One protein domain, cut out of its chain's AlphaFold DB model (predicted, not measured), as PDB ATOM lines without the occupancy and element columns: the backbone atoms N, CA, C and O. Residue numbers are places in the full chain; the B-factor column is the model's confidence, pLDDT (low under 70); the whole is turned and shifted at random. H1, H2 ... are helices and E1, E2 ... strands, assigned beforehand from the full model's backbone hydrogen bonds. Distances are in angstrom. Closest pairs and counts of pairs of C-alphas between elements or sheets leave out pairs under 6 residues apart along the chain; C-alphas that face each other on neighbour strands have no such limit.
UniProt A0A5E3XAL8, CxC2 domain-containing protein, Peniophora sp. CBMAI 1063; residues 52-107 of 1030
ATOM      1  N   ALA A  52       2.976  -7.743  46.605       92.38
ATOM      2  CA  ALA A  52       2.362  -6.858  45.620       92.38
ATOM      3  C   ALA A  52       3.147  -5.549  45.378       92.38
ATOM      4  O   ALA A  52       3.042  -4.962  44.307       92.38
ATOM      5  N   ASP A  53       3.970  -5.108  46.340       92.56
ATOM      6  CA  ASP A  53       4.787  -3.890  46.203       92.56
ATOM      7  C   ASP A  53       6.148  -4.130  45.535       92.56
ATOM      8  O   ASP A  53       6.574  -3.347  44.689       92.56
ATOM      9  N   CYS A  54       6.888  -5.156  45.968       94.31
ATOM     10  CA  CYS A  54       8.276  -5.367  45.533       94.31
ATOM     11  C   CYS A  54       8.480  -6.589  44.633       94.31
ATOM     12  O   CYS A  54       9.603  -6.819  44.191       94.31
ATOM     13  N   GLY A  55       7.434  -7.383  44.386       93.12
ATOM     14  CA  GLY A  55       7.499  -8.591  43.561       93.12
ATOM     15  C   GLY A  55       8.319  -9.728  44.174       93.12
ATOM     16  O   GLY A  55       8.744 -10.629  43.457       93.12
ATOM     17  N   LYS A  56       8.601  -9.691  45.486       92.81
ATOM     18  CA  LYS A  56       9.307 -10.787  46.165       92.81
ATOM     19  C   LYS A  56       8.463 -12.061  46.075       92.81
ATOM     20  O   LYS A  56       7.382 -12.094  46.666       92.81
ATOM     21  N   ILE A  57       9.010 -13.072  45.401       90.94
ATOM     22  CA  ILE A  57       8.398 -14.396  45.237       90.94
ATOM     23  C   ILE A  57       8.156 -15.030  46.608       90.94
ATOM     24  O   ILE A  57       9.045 -14.980  47.464       90.94
ATOM     25  N   ASP A  58       6.947 -15.556  46.824       87.44
ATOM     26  CA  ASP A  58       6.487 -16.139  48.099       87.44
ATOM     27  C   ASP A  58       6.672 -15.201  49.314       87.44
ATOM     28  O   ASP A  58       6.815 -15.617  50.465       87.44
ATOM     29  N   GLY A  59       6.722 -13.889  49.058       88.81
ATOM     30  CA  GLY A  59       6.960 -12.861  50.063       88.81
ATOM     31  C   GLY A  59       5.693 -12.259  50.669       88.81
ATOM     32  O   GLY A  59       5.798 -11.625  51.716       88.81
ATOM     33  N   GLY A  60       4.530 -12.418  50.038       92.31
ATOM     34  CA  GLY A  60       3.236 -11.811  50.381       92.31
ATOM     35  C   GLY A  60       2.550 -12.421  51.605       92.31
ATOM     36  O   GLY A  60       1.357 -12.687  51.579       92.31
ATOM     37  N   LEU A  61       3.295 -12.686  52.679       93.81
ATOM     38  CA  LEU A  61       2.787 -13.395  53.860       93.81
ATOM     39  C   LEU A  61       1.862 -12.545  54.741       93.81
ATOM     40  O   LEU A  61       1.147 -13.094  55.577       93.81
ATOM     41  N   TRP A  62       1.874 -11.221  54.588       94.38
ATOM     42  CA  TRP A  62       0.997 -10.326  55.332       94.38
ATOM     43  C   TRP A  62      -0.147  -9.831  54.466       94.38
ATOM     44  O   TRP A  62       0.101  -9.302  53.391       94.38
ATOM     45  N   HIS A  63      -1.368  -9.886  54.983       93.69
ATOM     46  CA  HIS A  63      -2.556  -9.342  54.333       93.69
ATOM     47  C   HIS A  63      -3.084  -8.141  55.112       93.69
ATOM     48  O   HIS A  63      -3.201  -8.204  56.336       93.69
ATOM     49  N   CYS A  64      -3.424  -7.051  54.425       92.44
ATOM     50  CA  CYS A  64      -4.095  -5.906  55.037       92.44
ATOM     51  C   CYS A  64      -5.574  -5.838  54.648       92.44
ATOM     52  O   CYS A  64      -5.892  -5.630  53.480       92.44
ATOM     53  N   ASP A  65      -6.460  -5.895  55.645       88.31
ATOM     54  CA  ASP A  65      -7.913  -5.826  55.441       88.31
ATOM     55  C   ASP A  65      -8.397  -4.417  55.058       88.31
ATOM     56  O   ASP A  65      -9.430  -4.266  54.413       88.31
ATOM     57  N   GLY A  66      -7.659  -3.371  55.450       85.94
ATOM     58  CA  GLY A  66      -8.025  -1.974  55.178       85.94
ATOM     59  C   GLY A  66      -7.579  -1.456  53.804       85.94
ATOM     60  O   GLY A  66      -8.148  -0.497  53.281       85.94
ATOM     61  N   CYS A  67      -6.558  -2.067  53.195       88.62
ATOM     62  CA  CYS A  67      -6.085  -1.677  51.867       88.62
ATOM     63  C   CYS A  67      -7.030  -2.194  50.771       88.62
ATOM     64  O   CYS A  67      -7.472  -3.338  50.798       88.62
ATOM     65  N   ARG A  68      -7.309  -1.362  49.757       81.75
ATOM     66  CA  ARG A  68      -8.237  -1.714  48.662       81.75
ATOM     67  C   ARG A  68      -7.592  -2.478  47.509       81.75
ATOM     68  O   ARG A  68      -8.266  -3.259  46.851       81.75
ATOM     69  N   ARG A  69      -6.303  -2.257  47.260       81.44
ATOM     70  CA  ARG A  69      -5.500  -2.983  46.267       81.44
ATOM     71  C   ARG A  69      -4.167  -3.395  46.872       81.44
ATOM     72  O   ARG A  69      -3.744  -2.813  47.873       81.44
ATOM     73  N   ASP A  70      -3.536  -4.386  46.248       85.81
ATOM     74  CA  ASP A  70      -2.168  -4.820  46.546       85.81
ATOM     75  C   ASP A  70      -1.979  -5.168  48.028       85.81
ATOM     76  O   ASP A  70      -1.091  -4.643  48.695       85.81
ATOM     77  N   LYS A  71      -2.893  -5.971  48.582       89.50
ATOM     78  CA  LYS A  71      -3.033  -6.185  50.031       89.50
ATOM     79  C   LYS A  71      -1.994  -7.128  50.626       89.50
ATOM     80  O   LYS A  71      -1.715  -7.019  51.820       89.50
ATOM     81  N   ASP A  72      -1.469  -8.032  49.803       93.06
ATOM     82  CA  ASP A  72      -0.540  -9.083  50.200       93.06
ATOM     83  C   ASP A  72       0.904  -8.597  50.052       93.06
ATOM     84  O   ASP A  72       1.389  -8.285  48.962       93.06
ATOM     85  N   LEU A  73       1.594  -8.456  51.180       94.56
ATOM     86  CA  LEU A  73       2.860  -7.743  51.299       94.56
ATOM     87  C   LEU A  73       3.872  -8.543  52.120       94.56
ATOM     88  O   LEU A  73       3.528  -9.296  53.031       94.56
ATOM     89  N   CYS A  74       5.156  -8.328  51.842       94.88
ATOM     90  CA  CYS A  74       6.228  -8.793  52.717       94.88
ATOM     91  C   CYS A  74       6.402  -7.876  53.935       94.88
ATOM     92  O   CYS A  74       5.987  -6.713  53.910       94.88
ATOM     93  N   THR A  75       7.058  -8.373  54.993       94.94
ATOM     94  CA  THR A  75       7.260  -7.636  56.258       94.94
ATOM     95  C   THR A  75       7.824  -6.212  56.059       94.94
ATOM     96  O   THR A  75       7.277  -5.269  56.635       94.94
ATOM     97  N   PRO A  76       8.845  -5.979  55.203       93.88
ATOM     98  CA  PRO A  76       9.330  -4.621  54.930       93.88
ATOM     99  C   PRO A  76       8.310  -3.720  54.218       93.88
ATOM    100  O   PRO A  76       8.191  -2.538  54.551       93.88
ATOM    101  N   CYS A  77       7.572  -4.255  53.240       94.38
ATOM    102  CA  CYS A  77       6.599  -3.484  52.464       94.38
ATOM    103  C   CYS A  77       5.381  -3.109  53.306       94.38
ATOM    104  O   CYS A  77       4.972  -1.946  53.294       94.38
ATOM    105  N   ILE A  78       4.858  -4.041  54.114       94.19
ATOM    106  CA  ILE A  78       3.739  -3.729  55.003       94.19
ATOM    107  C   ILE A  78       4.132  -2.688  56.051       94.19
ATOM    108  O   ILE A  78       3.361  -1.752  56.271       94.19
ATOM    109  N   ARG A  79       5.357  -2.772  56.604       93.75
ATOM    110  CA  ARG A  79       5.930  -1.746  57.491       93.75
ATOM    111  C   ARG A  79       5.949  -0.387  56.811       93.75
ATOM    112  O   ARG A  79       5.393   0.569  57.341       93.75
ATOM    113  N   LYS A  80       6.572  -0.294  55.634       91.62
ATOM    114  CA  LYS A  80       6.717   0.970  54.900       91.62
ATOM    115  C   LYS A  80       5.361   1.615  54.612       91.62
ATOM    116  O   LYS A  80       5.207   2.812  54.830       91.62
ATOM    117  N   ARG A  81       4.390   0.826  54.147       91.69
ATOM    118  CA  ARG A  81       3.062   1.309  53.754       91.69
ATOM    119  C   ARG A  81       2.222   1.791  54.939       91.69
ATOM    120  O   ARG A  81       1.510   2.783  54.819       91.69
ATOM    121  N   HIS A  82       2.313   1.110  56.079       93.62
ATOM    122  CA  HIS A  82       1.461   1.382  57.238       93.62
ATOM    123  C   HIS A  82       2.127   2.238  58.319       93.62
ATOM    124  O   HIS A  82       1.471   2.562  59.302       93.62
ATOM    125  N   MET A  83       3.369   2.702  58.131       90.12
ATOM    126  CA  MET A  83       3.948   3.724  59.021       90.12
ATOM    127  C   MET A  83       3.133   5.021  59.040       90.12
ATOM    128  O   MET A  83       3.014   5.651  60.085       90.12
ATOM    129  N   SER A  84       2.546   5.413  57.905       86.56
ATOM    130  CA  SER A  84       1.644   6.569  57.830       86.56
ATOM    131  C   SER A  84       0.184   6.230  58.141       86.56
ATOM    132  O   SER A  84      -0.609   7.141  58.340       86.56
ATOM    133  N   ASN A  85      -0.177   4.942  58.176       88.38
ATOM    134  CA  ASN A  85      -1.544   4.454  58.397       88.38
ATOM    135  C   ASN A  85      -1.545   3.286  59.410       88.38
ATOM    136  O   ASN A  85      -1.835   2.146  59.038       88.38
ATOM    137  N   PRO A  86      -1.194   3.530  60.688       91.62
ATOM    138  CA  PRO A  86      -0.871   2.473  61.653       91.62
ATOM    139  C   PRO A  86      -2.095   1.787  62.284       91.62
ATOM    140  O   PRO A  86      -1.939   0.994  63.209       91.62
ATOM    141  N   PHE A  87      -3.309   2.093  61.817       90.75
ATOM    142  CA  PHE A  87      -4.566   1.620  62.415       90.75
ATOM    143  C   PHE A  87      -5.295   0.563  61.577       90.75
ATOM    144  O   PHE A  87      -6.385   0.131  61.942       90.75
ATOM    145  N   HIS A  88      -4.712   0.131  60.457       91.06
ATOM    146  CA  HIS A  88      -5.292  -0.942  59.657       91.06
ATOM    147  C   HIS A  88      -5.177  -2.297  60.364       91.06
ATOM    148  O   HIS A  88      -4.172  -2.600  61.012       91.06
ATOM    149  N   ARG A  89      -6.192  -3.146  60.182       91.25
ATOM    150  CA  ARG A  89      -6.136  -4.552  60.592       91.25
ATOM    151  C   ARG A  89      -5.326  -5.363  59.588       91.25
ATOM    152  O   ARG A  89      -5.398  -5.123  58.378       91.25
ATOM    153  N   VAL A  90      -4.541  -6.301  60.108       93.62
ATOM    154  CA  VAL A  90      -3.691  -7.180  59.306       93.62
ATOM    155  C   VAL A  90      -3.793  -8.623  59.756       93.62
ATOM    156  O   VAL A  90      -4.078  -8.924  60.915       93.62
ATOM    157  N   ARG A  91      -3.505  -9.518  58.821       94.19
ATOM    158  CA  ARG A  91      -3.403 -10.951  59.044       94.19
ATOM    159  C   ARG A  91      -2.069 -11.467  58.528       94.19
ATOM    160  O   ARG A  91      -1.448 -10.854  57.662       94.19
ATOM    161  N   TYR A  92      -1.637 -12.598  59.063       93.88
ATOM    162  CA  TYR A  92      -0.424 -13.291  58.653       93.88
ATOM    163  C   TYR A  92      -0.760 -14.699  58.168       93.88
ATOM    164  O   TYR A  92      -1.497 -15.427  58.836       93.88
ATOM    165  N   PHE A  93      -0.235 -15.083  57.009       93.50
ATOM    166  CA  PHE A  93      -0.465 -16.389  56.408       93.50
ATOM    167  C   PHE A  93       0.428 -17.454  57.050       93.50
ATOM    168  O   PHE A  93       1.652 -17.339  57.055       93.50
ATOM    169  N   THR A  94      -0.172 -18.517  57.582       89.25
ATOM    170  CA  THR A  94       0.548 -19.601  58.274       89.25
ATOM    171  C   THR A  94       1.023 -20.722  57.345       89.25
ATOM    172  O   THR A  94       1.557 -21.719  57.823       89.25
ATOM    173  N   GLY A  95       0.795 -20.597  56.036       86.50
ATOM    174  CA  GLY A  95       0.975 -21.673  55.056       86.50
ATOM    175  C   GLY A  95      -0.323 -22.416  54.726       86.50
ATOM    176  O   GLY A  95      -0.426 -23.011  53.660       86.50
ATOM    177  N   MET A  96      -1.328 -22.343  55.606       86.06
ATOM    178  CA  MET A  96      -2.651 -22.939  55.379       86.06
ATOM    179  C   MET A  96      -3.779 -21.910  55.422       86.06
ATOM    180  O   MET A  96      -4.726 -22.005  54.649       86.06
ATOM    181  N   GLN A  97      -3.691 -20.928  56.321       88.62
ATOM    182  CA  GLN A  97      -4.747 -19.944  56.537       88.62
ATOM    183  C   GLN A  97      -4.175 -18.601  56.984       88.62
ATOM    184  O   GLN A  97      -3.054 -18.523  57.495       88.62
ATOM    185  N   TYR A  98      -4.966 -17.544  56.836       90.88
ATOM    186  CA  TYR A  98      -4.678 -16.279  57.494       90.88
ATOM    187  C   TYR A  98      -5.041 -16.354  58.975       90.88
ATOM    188  O   TYR A  98      -6.124 -16.797  59.345       90.88
ATOM    189  N   ARG A  99      -4.135 -15.872  59.823       90.94
ATOM    190  CA  ARG A  99      -4.338 -15.692  61.260       90.94
ATOM    191  C   ARG A  99      -4.259 -14.213  61.610       90.94
ATOM    192  O   ARG A  99      -3.515 -13.473  60.970       90.94
ATOM    193  N   GLU A 100      -4.970 -13.789  62.648       91.19
ATOM    194  CA  GLU A 100      -4.811 -12.444  63.201       91.19
ATOM    195  C   GLU A 100      -3.347 -12.133  63.550       91.19
ATOM    196  O   GLU A 100      -2.611 -12.965  64.098       91.19
ATOM    197  N   ALA A 101      -2.925 -10.917  63.206       93.00
ATOM    198  CA  ALA A 101      -1.608 -10.374  63.503       93.00
ATOM    199  C   ALA A 101      -1.724  -8.880  63.828       93.00
ATOM    200  O   ALA A 101      -2.733  -8.236  63.542       93.00
ATOM    201  N   SER A 102      -0.680  -8.302  64.422       93.62
ATOM    202  CA  SER A 102      -0.633  -6.868  64.698       93.62
ATOM    203  C   SER A 102       0.434  -6.184  63.849       93.62
ATOM    204  O   SER A 102       1.526  -6.712  63.659       93.62
ATOM    205  N   LEU A 103       0.159  -4.957  63.393       94.06
ATOM    206  CA  LEU A 103       1.137  -4.123  62.682       94.06
ATOM    207  C   LEU A 103       2.430  -3.906  63.497       94.06
ATOM    208  O   LEU A 103       3.512  -3.767  62.923       94.06
ATOM    209  N   ARG A 104       2.360  -3.955  64.837       92.56
ATOM    210  CA  ARG A 104       3.553  -3.889  65.701       92.56
ATOM    211  C   ARG A 104       4.520  -5.051  65.462       92.56
ATOM    212  O   ARG A 104       5.727  -4.873  65.586       92.56
ATOM    213  N   ASP A 105       4.003  -6.218  65.079       93.44
ATOM    214  CA  ASP A 105       4.801  -7.417  64.810       93.44
ATOM    215  C   ASP A 105       5.545  -7.287  63.471       93.44
ATOM    216  O   ASP A 105       6.567  -7.931  63.265       93.44
ATOM    217  N   ALA A 106       5.099  -6.377  62.598       93.44
ATOM    218  CA  ALA A 106       5.849  -5.913  61.436       93.44
ATOM    219  C   ALA A 106       6.786  -4.732  61.761       93.44
ATOM    220  O   ALA A 106       7.456  -4.221  60.867       93.44
ATOM    221  N   GLY A 107       6.894  -4.297  63.020       91.75
ATOM    222  CA  GLY A 107       7.783  -3.214  63.459       91.75
ATOM    223  C   GLY A 107       7.223  -1.809  63.231       91.75
ATOM    224  O   GLY A 107       8.000  -0.864  63.096       91.75
TER     225      GLY A 107
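Overview. This is residues 52 to 107 of the 1030 residues of the protein "CxC2 domain-containing protein" of Peniophora sp. CBMAI 1063 (UniProt A0A5E3XAL8). A small sheet of three short antiparallel strands, in the order E1, E2, E3, is grazed by two short helices, H1 and H2, which touch each other. The 56 printed residues, under half of them in named elements, hold E1, H1, E2, E3, H2 along the chain, a mixed class. The whole is compact and rounded, with a radius of gyration of the C-alphas of 10.1 A and spans of 28 by 23 by 21 A.

Along the chain. E1, residues 62 to 64, begins at C-alpha 62 (0.997, -10.326, 55.332) and is 6.7 A long. H1 is residues 75 to 82, 10.8 A; E2 90 to 93, 10.2 A; E3 98 to 101, 9.0 A. H2, residues 103 to 106, 5.2 A, ends at C-alpha 106 (5.849, -5.913, 61.436).

Arrangement. E1 and E2 are antiparallel at 148 degrees, with N 63 and O 91 2.8 A apart. E2 and E3 form a hairpin at 134 degrees, with N 92 and O 99 2.8 A apart. H1 and H2 each only graze the sheet. They touch, the closest C-alphas being Thr 75 and Ala 106, 5.6 A. H1 has every O i to N i+4 pair within hydrogen-bond range; H2 is too short for one, but its 1 O i to N i+3 pair is within range.

Size, cuts and confidence. The farthest C-alphas, Ser 84 and Met 96, are 29.9 A apart. The printed part has no cut, no link is long, and no printed residue is under pLDDT 70.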